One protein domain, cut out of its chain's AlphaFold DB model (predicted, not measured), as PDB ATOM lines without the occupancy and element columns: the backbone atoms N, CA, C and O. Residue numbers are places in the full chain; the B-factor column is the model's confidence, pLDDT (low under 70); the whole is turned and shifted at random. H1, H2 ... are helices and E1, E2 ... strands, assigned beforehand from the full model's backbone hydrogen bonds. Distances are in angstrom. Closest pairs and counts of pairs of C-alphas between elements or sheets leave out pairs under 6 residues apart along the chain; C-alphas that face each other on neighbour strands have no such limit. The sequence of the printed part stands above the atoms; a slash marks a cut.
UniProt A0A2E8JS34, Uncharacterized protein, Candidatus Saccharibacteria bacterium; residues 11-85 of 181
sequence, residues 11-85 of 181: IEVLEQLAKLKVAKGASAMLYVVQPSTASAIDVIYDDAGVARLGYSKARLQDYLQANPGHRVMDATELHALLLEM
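What this domain is: This is residues 11 to 85 of the 181 residues of an uncharacterized protein of Candidatus Saccharibacteria bacterium (UniProt A0A2E8JS34). What does the model look like? A strongly twisted sheet of four antiparallel strands, curled like part of a barrel, has H1 running across one face, the short helix H2 standing up on that same face, and H3 on the opposite face running along E1. Staggered pairing along the long strand E2 sets E1 beside one part of it and E3 beside another. How is it made up? The printed part has 75 residues with three named helices and four named strands, in the order H1 E1 E2 E3 H2 E4 H3; the sheet's order is E3 E2 E1 E4, and the class is mixed, helices and strands. It is compact, with a radius of gyration of the C-alphas of 11.9 A and spans of 35 by 30 by 20 A.

Where its parts are: Where are the strands? E2 is residues 39 to 47, 23.5 A long, from C-alpha 39 at (67.719, 32.952, 154.846). E1 is residues 30 to 34, 13.0 A long, E3 residues 50 to 53 and E4 residues 71 to 74. Where are the helices? H1 is residues 11 to 24, 19.7 A long, from C-alpha 11 at (61.107, 18.325, 137.324). H2 is residues 60 to 66, and H3 is residues 75 to 85, 15.4 A long, ending with C-alpha 85 at (62.591, 42.506, 155.321).

How they stand to each other: How do the strands pair? E1, E2 and E3 form a meander, each strand the antiparallel neighbour of the one before, with hairpins E1 and E2, and E2 and E3. N 32 and O 42 are 2.8 A apart, N 47 and O 50 are 2.9 A apart, and between E1 and the edge strand E4 N 31 and O 73 are 2.8 A apart. How do the helices stand to the sheet? There are three layers, helices on both faces of the sheet: H1, at a height of 8.1 A, and H2, at 8.4 A, are on one face, and H3, at 10.1 A, is on the other. The closest C-alphas are those of Leu 14 and Ala 51 for H1 and E3, 6.4 A, Arg 52 and Leu 60 for E3 and H2, 5.1 A, and Leu 30 and Ala 75 for E1 and H3, 7.0 A. What of the helices themselves? They are apart from each other, and in H1, H2 and H3 every O i to N i+4 pair is within hydrogen-bond range.

The domain as a whole: How large is it? The two C-alphas farthest apart, those of Ala 48 and Met 85, are 35.8 A apart. Is anything cut, long or uncertain? The printed part has no cut and no long link. The mean pLDDT of the printed part is 92.2, and no printed residue is under 70.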
ATOM      1  N   ILE A  11      60.933  18.102 138.770       81.69
ATOM      2  CA  ILE A  11      61.107  18.325 137.324       81.69
ATOM      3  C   ILE A  11      61.030  19.820 136.994       81.69
ATOM      4  O   ILE A  11      61.897  20.349 136.302       81.69
ATOM      5  N   GLU A  12      60.040  20.525 137.543       87.12
ATOM      6  CA  GLU A  12      59.852  21.961 137.315       87.12
ATOM      7  C   GLU A  12      61.034  22.772 137.858       87.12
ATOM      8  O   GLU A  12      61.468  23.734 137.227       87.12
ATOM      9  N   VAL A  13      61.596  22.353 138.997       87.69
ATOM     10  CA  VAL A  13      62.773  22.999 139.597       87.69
ATOM     11  C   VAL A  13      64.014  22.818 138.724       87.69
ATOM     12  O   VAL A  13      64.765  23.774 138.525       87.69
ATOM     13  N   LEU A  14      64.235  21.626 138.164       89.81
ATOM     14  CA  LEU A  14      65.363  21.390 137.258       89.81
ATOM     15  C   LEU A  14      65.203  22.143 135.935       89.81
ATOM     16  O   LEU A  14      66.166  22.737 135.449       89.81
ATOM     17  N   GLU A  15      63.988  22.209 135.386       91.62
ATOM     18  CA  GLU A  15      63.702  23.063 134.231       91.62
ATOM     19  C   GLU A  15      63.954  24.543 134.538       91.62
ATOM     20  O   GLU A  15      64.504  25.266 133.704       91.62
ATOM     21  N   GLN A  16      63.554  25.008 135.723       88.88
ATOM     22  CA  GLN A  16      63.804  26.373 136.176       88.88
ATOM     23  C   GLN A  16      65.306  26.637 136.291       88.88
ATOM     24  O   GLN A  16      65.776  27.654 135.784       88.88
ATOM     25  N   LEU A  17      66.073  25.717 136.884       89.00
ATOM     26  CA  LEU A  17      67.527  25.828 136.994       89.00
ATOM     27  C   LEU A  17      68.193  25.871 135.613       89.00
ATOM     28  O   LEU A  17      69.065  26.707 135.377       89.00
ATOM     29  N   ALA A  18      67.765  25.016 134.681       91.44
ATOM     30  CA  ALA A  18      68.276  25.005 133.314       91.44
ATOM     31  C   ALA A  18      67.988  26.334 132.593       91.44
ATOM     32  O   ALA A  18      68.904  26.949 132.042       91.44
ATOM     33  N   LYS A  19      66.744  26.828 132.661       92.62
ATOM     34  CA  LYS A  19      66.351  28.137 132.105       92.62
ATOM     35  C   LYS A  19      67.169  29.272 132.723       92.62
ATOM     36  O   LYS A  19      67.634  30.158 132.008       92.62
ATOM     37  N   LEU A  20      67.385  29.228 134.036       90.25
ATOM     38  CA  LEU A  20      68.157  30.234 134.755       90.25
ATOM     39  C   LEU A  20      69.622  30.247 134.305       90.25
ATOM     40  O   LEU A  20      70.171  31.321 134.078       90.25
ATOM     41  N   LYS A  21      70.237  29.076 134.113       91.50
ATOM     42  CA  LYS A  21      71.617  28.964 133.617       91.50
ATOM     43  C   LYS A  21      71.778  29.458 132.183       91.50
ATOM     44  O   LYS A  21      72.790  30.077 131.868       91.50
ATOM     45  N   VAL A  22      70.777  29.240 131.328       93.44
ATOM     46  CA  VAL A  22      70.750  29.825 129.977       93.44
ATOM     47  C   VAL A  22      70.676  31.353 130.047       93.44
ATOM     48  O   VAL A  22      71.387  32.033 129.314       93.44
ATOM     49  N   ALA A  23      69.848  31.901 130.940       90.62
ATOM     50  CA  ALA A  23      69.614  33.342 131.030       90.62
ATOM     51  C   ALA A  23      70.724  34.124 131.759       90.62
ATOM     52  O   ALA A  23      71.024  35.253 131.379       90.62
ATOM     53  N   LYS A  24      71.300  33.558 132.827       89.44
ATOM     54  CA  LYS A  24      72.220  34.247 133.756       89.44
ATOM     55  C   LYS A  24      73.631  33.638 133.791       89.44
ATOM     56  O   LYS A  24      74.479  34.113 134.538       89.44
ATOM     57  N   GLY A  25      73.897  32.610 132.984       90.75
ATOM     58  CA  GLY A  25      75.187  31.925 132.904       90.75
ATOM     59  C   GLY A  25      75.299  30.693 133.809       90.75
ATOM     60  O   GLY A  25      74.460  30.426 134.666       90.75
ATOM     61  N   ALA A  26      76.371  29.919 133.617       87.56
ATOM     62  CA  ALA A  26      76.545  28.602 134.238       87.56
ATOM     63  C   ALA A  26      76.609  28.618 135.780       87.56
ATOM     64  O   ALA A  26      76.309  27.603 136.409       87.56
ATOM     65  N   SER A  27      76.974  29.756 136.379       88.25
ATOM     66  CA  SER A  27      77.030  29.963 137.831       88.25
ATOM     67  C   SER A  27      75.670  30.256 138.467       88.25
ATOM     68  O   SER A  27      75.600  30.410 139.684       88.25
ATOM     69  N   ALA A  28      74.594  30.355 137.683       90.19
ATOM     70  CA  ALA A  28      73.275  30.625 138.225       90.19
ATOM     71  C   ALA A  28      72.765  29.451 139.074       90.19
ATOM     72  O   ALA A  28      72.834  28.287 138.668       90.19
ATOM     73  N   MET A  29      72.223  29.790 140.244       93.56
ATOM     74  CA  MET A  29      71.802  28.841 141.268       93.56
ATOM     75  C   MET A  29      70.354  29.082 141.686       93.56
ATOM     76  O   MET A  29      69.870  30.216 141.675       93.56
ATOM     77  N   LEU A  30      69.707  28.002 142.117       95.62
ATOM     78  CA  LEU A  30      68.501  28.053 142.931       95.62
ATOM     79  C   LEU A  30      68.860  27.687 144.367       95.62
ATOM     80  O   LEU A  30      69.766  26.888 144.605       95.62
ATOM     81  N   TYR A  31      68.124  28.253 145.309       95.19
ATOM     82  CA  TYR A  31      68.303  28.041 146.734       95.19
ATOM     83  C   TYR A  31      67.006  27.541 147.337       95.19
ATOM     84  O   TYR A  31      65.921  27.958 146.929       95.19
ATOM     85  N   VAL A  32      67.121  26.702 148.358       96.19
ATOM     86  CA  VAL A  32      66.048  26.574 149.333       96.19
ATOM     87  C   VAL A  32      66.170  27.722 150.317       96.19
ATOM     88  O   VAL A  32      67.228  27.935 150.903       96.19
ATOM     89  N   VAL A  33      65.083  28.457 150.496       96.12
ATOM     90  CA  VAL A  33      65.002  29.660 151.317       96.12
ATOM     91  C   VAL A  33      63.948  29.469 152.394       96.12
ATOM     92  O   VAL A  33      62.867  28.943 152.124       96.12
ATOM     93  N   GLN A  34      64.248  29.936 153.605       95.62
ATOM     94  CA  GLN A  34      63.269  30.154 154.664       95.62
ATOM     95  C   GLN A  34      62.760  31.601 154.576       95.62
ATOM     96  O   GLN A  34      63.480  32.526 154.966       95.62
ATOM     97  N   PRO A  35      61.530  31.843 154.075       94.38
ATOM     98  CA  PRO A  35      61.092  33.199 153.771       94.38
ATOM     99  C   PRO A  35      60.911  34.081 155.009       94.38
ATOM    100  O   PRO A  35      61.158  35.275 154.942       94.38
ATOM    101  N   SER A  36      60.531  33.498 156.151       93.56
ATOM    102  CA  SER A  36      60.310  34.235 157.406       93.56
ATOM    103  C   SER A  36      61.563  34.922 157.954       93.56
ATOM    104  O   SER A  36      61.454  35.806 158.795       93.56
ATOM    105  N   THR A  37      62.747  34.484 157.524       91.94
ATOM    106  CA  THR A  37      64.047  35.009 157.961       91.94
ATOM    107  C   THR A  37      64.905  35.484 156.786       91.94
ATOM    108  O   THR A  37      66.074  35.808 156.986       91.94
ATOM    109  N   ALA A  38      64.365  35.485 155.559       92.88
ATOM    110  CA  ALA A  38      65.106  35.727 154.315       92.88
ATOM    111  C   ALA A  38      66.438  34.954 154.226       92.88
ATOM    112  O   ALA A  38      67.441  35.465 153.730       92.88
ATOM    113  N   SER A  39      66.479  33.726 154.748       92.38
ATOM    114  CA  SER A  39      67.719  32.952 154.846       92.38
ATOM    115  C   SER A  39      67.808  31.921 153.729       92.38
ATOM    116  O   SER A  39      66.912  31.086 153.588       92.38
ATOM    117  N   ALA A  40      68.902  31.938 152.964       94.00
ATOM    118  CA  ALA A  40      69.275  30.800 152.131       94.00
ATOM    119  C   ALA A  40      69.714  29.647 153.035       94.00
ATOM    120  O   ALA A  40      70.644  29.795 153.825       94.00
ATOM    121  N   ILE A  41      69.037  28.512 152.916       95.56
ATOM    122  CA  ILE A  41      69.318  27.314 153.703       95.56
ATOM    123  C   ILE A  41      70.321  26.418 152.984       95.56
ATOM    124  O   ILE A  41      71.275  25.944 153.592       95.56
ATOM    125  N   ASP A  42      70.109  26.180 151.690       95.81
ATOM    126  CA  ASP A  42      70.992  25.338 150.885       95.81
ATOM    127  C   ASP A  42      70.865  25.686 149.397       95.81
ATOM    128  O   ASP A  42      69.860  26.253 148.960       95.81
ATOM    129  N   VAL A  43      71.876  25.327 148.611       95.56
ATOM    130  CA  VAL A  43      71.860  25.443 147.149       95.56
ATOM    131  C   VAL A  43      71.269  24.179 146.530       95.56
ATOM    132  O   VAL A  43      71.454  23.077 147.041       95.56
ATOM    133  N   ILE A  44      70.564  24.318 145.414       95.06
ATOM    134  CA  ILE A  44      69.966  23.202 144.682       95.06
ATOM    135  C   ILE A  44      70.831  22.877 143.470       95.06
ATOM    136  O   ILE A  44      71.208  23.764 142.702       95.06
ATOM    137  N   TYR A  45      71.104  21.591 143.264       91.94
ATOM    138  CA  TYR A  45      71.794  21.098 142.079       91.94
ATOM    139  C   TYR A  45      71.074  19.899 141.462       91.94
ATOM    140  O   TYR A  45      70.259  19.234 142.104       91.94
ATOM    141  N   ASP A  46      71.384  19.656 140.192       91.44
ATOM    142  CA  ASP A  46      70.948  18.478 139.452       91.44
ATOM    143  C   ASP A  46      71.920  17.317 139.703       91.44
ATOM    144  O   ASP A  46      73.111  17.424 139.407       91.44
ATOM    145  N   ASP A  47      71.407  16.225 140.263       90.06
ATOM    146  CA  ASP A  47      72.097  14.949 140.420       90.06
ATOM    147  C   ASP A  47      71.433  13.895 139.527       90.06
ATOM    148  O   ASP A  47      70.476  13.233 139.934       90.06
ATOM    149  N   ALA A  48      71.917  13.773 138.289       88.75
ATOM    150  CA  ALA A  48      71.422  12.814 137.300       88.75
ATOM    151  C   ALA A  48      69.888  12.858 137.093       88.75
ATOM    152  O   ALA A  48      69.226  11.822 137.024       88.75
ATOM    153  N   GLY A  49      69.316  14.062 136.994       87.19
ATOM    154  CA  GLY A  49      67.880  14.295 136.822       87.19
ATOM    155  C   GLY A  49      67.100  14.392 138.135       87.19
ATOM    156  O   GLY A  49      65.868  14.413 138.118       87.19
ATOM    157  N   VAL A  50      67.788  14.448 139.279       89.88
ATOM    158  CA  VAL A  50      67.180  14.573 140.608       89.88
ATOM    159  C   VAL A  50      67.650  15.860 141.278       89.88
ATOM    160  O   VAL A  50      68.836  16.038 141.542       89.88
ATOM    161  N   ALA A  51      66.712  16.741 141.627       93.62
ATOM    162  CA  ALA A  51      67.021  17.944 142.396       93.62
ATOM    163  C   ALA A  51      67.430  17.585 143.837       93.62
ATOM    164  O   ALA A  51      66.648  16.987 144.591       93.62
ATOM    165  N   ARG A  52      68.643  17.976 144.232       94.75
ATOM    166  CA  ARG A  52      69.205  17.730 145.567       94.75
ATOM    167  C   ARG A  52      69.754  18.988 146.213       94.75
ATOM    168  O   ARG A  52      70.133  19.940 145.535       94.75
ATOM    169  N   LEU A  53      69.819  18.943 147.539       95.25
ATOM    170  CA  LEU A  53      70.418  19.984 148.363       95.25
ATOM    171  C   LEU A  53      71.936  19.819 148.474       95.25
ATOM    172  O   LEU A  53      72.432  18.718 148.724       95.25
ATOM    173  N   GLY A  54      72.660  20.921 148.288       94.06
ATOM    174  CA  GLY A  54      74.115  21.041 148.250       94.06
ATOM    175  C   GLY A  54      74.814  20.417 149.446       94.06
ATOM    176  O   GLY A  54      75.702  19.577 149.272       94.06
ATOM    177  N   TYR A  55      74.400  20.812 150.643       91.69
ATOM    178  CA  TYR A  55      74.999  20.394 151.901       91.69
ATOM    179  C   TYR A  55      74.398  19.082 152.409       91.69
ATOM    180  O   TYR A  55      75.116  18.097 152.566       91.69
ATOM    181  N   SER A  56      73.077  19.032 152.609       88.44
ATOM    182  CA  SER A  56      72.431  17.860 153.230       88.44
ATOM    183  C   SER A  56      72.346  16.631 152.317       88.44
ATOM    184  O   SER A  56      72.071  15.531 152.796       88.44
ATOM    185  N   LYS A  57      72.535  16.803 151.000       93.19
ATOM    186  CA  LYS A  57      72.350  15.772 149.955       93.19
ATOM    187  C   LYS A  57      70.935  15.193 149.872       93.19
ATOM    188  O   LYS A  57      70.676  14.309 149.043       93.19
ATOM    189  N   ALA A  58      70.008  15.702 150.682       93.75
ATOM    190  CA  ALA A  58      68.614  15.302 150.679       93.75
ATOM    191  C   ALA A  58      67.982  15.579 149.312       93.75
ATOM    192  O   ALA A  58      68.357  16.522 148.603       93.75
ATOM    193  N   ARG A  59      67.003  14.751 148.941       93.88
ATOM    194  CA  ARG A  59      66.132  15.065 147.810       93.88
ATOM    195  C   ARG A  59      65.323  16.306 148.164       93.88
ATOM    196  O   ARG A  59      64.766  16.390 149.258       93.88
ATOM    197  N   LEU A  60      65.248  17.248 147.229       93.50
ATOM    198  CA  LEU A  60      64.552  18.514 147.444       93.50
ATOM    199  C   LEU A  60      63.093  18.301 147.874       93.50
ATOM    200  O   LEU A  60      62.624  18.965 148.793       93.50
ATOM    201  N   GLN A  61      62.395  17.360 147.236       90.69
ATOM    202  CA  GLN A  61      60.991  17.071 147.529       90.69
ATOM    203  C   GLN A  61      60.788  16.598 148.975       90.69
ATOM    204  O   GLN A  61      59.954  17.160 149.681       90.69
ATOM    205  N   ASP A  62      61.594  15.633 149.430       92.44
ATOM    206  CA  ASP A  62      61.533  15.108 150.800       92.44
ATOM    207  C   ASP A  62      61.798  16.228 151.821       92.44
ATOM    208  O   ASP A  62      61.110  16.346 152.836       92.44
ATOM    209  N   TYR A  63      62.763  17.107 151.523       93.81
ATOM    210  CA  TYR A  63      63.079  18.248 152.373       93.81
ATOM    211  C   TYR A  63      61.927  19.258 152.458       93.81
ATOM    212  O   TYR A  63      61.578  19.690 153.557       93.81
ATOM    213  N   LEU A  64      61.335  19.652 151.326       92.44
ATOM    214  CA  LEU A  64      60.234  20.622 151.306       92.44
ATOM    215  C   LEU A  64      58.970  20.060 151.964       92.44
ATOM    216  O   LEU A  64      58.271  20.794 152.658       92.44
ATOM    217  N   GLN A  65      58.712  18.756 151.826       91.25
ATOM    218  CA  GLN A  65      57.616  18.090 152.530       91.25
ATOM    219  C   GLN A  65      57.805  18.139 154.052       91.25
ATOM    220  O   GLN A  65      56.847  18.380 154.784       91.25
ATOM    221  N   ALA A  66      59.037  17.949 154.533       93.31
ATOM    222  CA  ALA A  66      59.367  18.077 155.950       93.31
ATOM    223  C   ALA A  66      59.381  19.540 156.443       93.31
ATOM    224  O   ALA A  66      59.294  19.778 157.646       93.31
ATOM    225  N   ASN A  67      59.476  20.519 155.535       93.12
ATOM    226  CA  ASN A  67      59.612  21.943 155.850       93.12
ATOM    227  C   ASN A  67      58.654  22.807 155.002       93.12
ATOM    228  O   ASN A  67      59.111  23.569 154.146       93.12
ATOM    229  N   PRO A  68      57.329  22.756 155.244       89.31
ATOM    230  CA  PRO A  68      56.319  23.372 154.371       89.31
ATOM    231  C   PRO A  68      56.388  24.909 154.275       89.31
ATOM    232  O   PRO A  68      55.761  25.508 153.404       89.31
ATOM    233  N   GLY A  69      57.139  25.568 155.164       90.88
ATOM    234  CA  GLY A  69      57.398  27.008 155.100       90.88
ATOM    235  C   GLY A  69      58.538  27.400 154.156       90.88
ATOM    236  O   GLY A  69      58.636  28.569 153.785       90.88
ATOM    237  N   HIS A  70      59.398  26.456 153.768       94.12
ATOM    238  CA  HIS A  70      60.547  26.714 152.904       94.12
ATOM    239  C   HIS A  70      60.144  26.715 151.428       94.12
ATOM    240  O   HIS A  70      59.161  26.090 151.029       94.12
ATOM    241  N   ARG A  71      60.888  27.456 150.605       93.44
ATOM    242  CA  ARG A  71      60.584  27.650 149.180       93.44
ATOM    243  C   ARG A  71      61.844  27.628 148.336       93.44
ATOM    244  O   ARG A  71      62.930  27.870 148.848       93.44
ATOM    245  N   VAL A  72      61.684  27.371 147.044       95.06
ATOM    246  CA  VAL A  72      62.760  27.524 146.064       95.06
ATOM    247  C   VAL A  72      62.754  28.956 145.544       95.06
ATOM    248  O   VAL A  72      61.700  29.457 145.157       95.06
ATOM    249  N   MET A  73      63.913  29.607 145.545       95.38
ATOM    250  CA  MET A  73      64.098  30.959 145.010       95.38
ATOM    251  C   MET A  73      65.428  31.054 144.268       95.38
ATOM    252  O   MET A  73      66.387  30.356 144.607       95.38
ATOM    253  N   ASP A  74      65.513  31.931 143.273       94.62
ATOM    254  CA  ASP A  74      66.802  32.336 142.712       94.62
ATOM    255  C   ASP A  74      67.471  33.454 143.542       94.62
ATOM    256  O   ASP A  74      66.908  33.981 144.505       94.62
ATOM    257  N   ALA A  75      68.706  33.823 143.183       91.81
ATOM    258  CA  ALA A  75      69.444  34.877 143.885       91.81
ATOM    259  C   ALA A  75      68.755  36.255 143.822       91.81
ATOM    260  O   ALA A  75      68.880  37.047 144.753       91.81
ATOM    261  N   THR A  76      68.043  36.558 142.733       92.12
ATOM    262  CA  THR A  76      67.342  37.834 142.549       92.12
ATOM    263  C   THR A  76      66.109  37.903 143.448       92.12
ATOM    264  O   THR A  76      65.881  38.922 144.093       92.12
ATOM    265  N   GLU A  77      65.342  36.818 143.525       94.38
ATOM    266  CA  GLU A  77      64.175  36.697 144.403       94.38
ATOM    267  C   GLU A  77      64.577  36.757 145.881       94.38
ATOM    268  O   GLU A  77      63.984  37.511 146.652       94.38
ATOM    269  N   LEU A  78      65.631  36.030 146.267       93.25
ATOM    270  CA  LEU A  78      66.168  36.081 147.626       93.25
ATOM    271  C   LEU A  78      66.666  37.486 147.989       93.25
ATOM    272  O   LEU A  78      66.401  37.970 149.087       93.25
ATOM    273  N   HIS A  79      67.365  38.155 147.071       92.00
ATOM    274  CA  HIS A  79      67.814  39.527 147.286       92.00
ATOM    275  C   HIS A  79      66.630  40.482 147.484       92.00
ATOM    276  O   HIS A  79      66.628  41.250 148.440       92.00
ATOM    277  N   ALA A  80      65.584  40.392 146.657       92.69
ATOM    278  CA  ALA A  80      64.383  41.211 146.824       92.69
ATOM    279  C   ALA A  80      63.703  40.985 148.187       92.69
ATOM    280  O   ALA A  80      63.306  41.951 148.840       92.69
ATOM    281  N   LEU A  81      63.634  39.733 148.650       93.31
ATOM    282  CA  LEU A  81      63.102  39.398 149.971       93.31
ATOM    283  C   LEU A  81      63.960  39.980 151.109       93.31
ATOM    284  O   LEU A  81      63.421  40.504 152.086       93.31
ATOM    285  N   LEU A  82      65.292  39.929 150.983       92.38
ATOM    286  CA  LEU A  82      66.211  40.549 151.943       92.38
ATOM    287  C   LEU A  82      65.974  42.059 152.051       92.38
ATOM    288  O   LEU A  82      65.889  42.571 153.170       92.38
ATOM    289  N   LEU A  83      65.822  42.742 150.910       91.88
ATOM    290  CA  LEU A  83      65.514  44.173 150.851       91.88
ATOM    291  C   LEU A  83      64.189  44.498 151.543       91.88
ATOM    292  O   LEU A  83      64.130  45.422 152.351       91.88
ATOM    293  N   GLU A  84      63.134  43.740 151.248       92.12
ATOM    294  CA  GLU A  84      61.814  43.948 151.848       92.12
ATOM    295  C   GLU A  84      61.855  43.813 153.376       92.12
ATOM    296  O   GLU A  84      61.304  44.651 154.088       92.12
ATOM    297  N   MET A  85      62.556  42.800 153.889       91.94
ATOM    298  CA  MET A  85      62.591  42.506 155.321       91.94
ATOM    299  C   MET A  85      63.447  43.462 156.161       91.94
ATOM    300  O   MET A  85      63.172  43.641 157.349       91.94
TER     301      MET A  85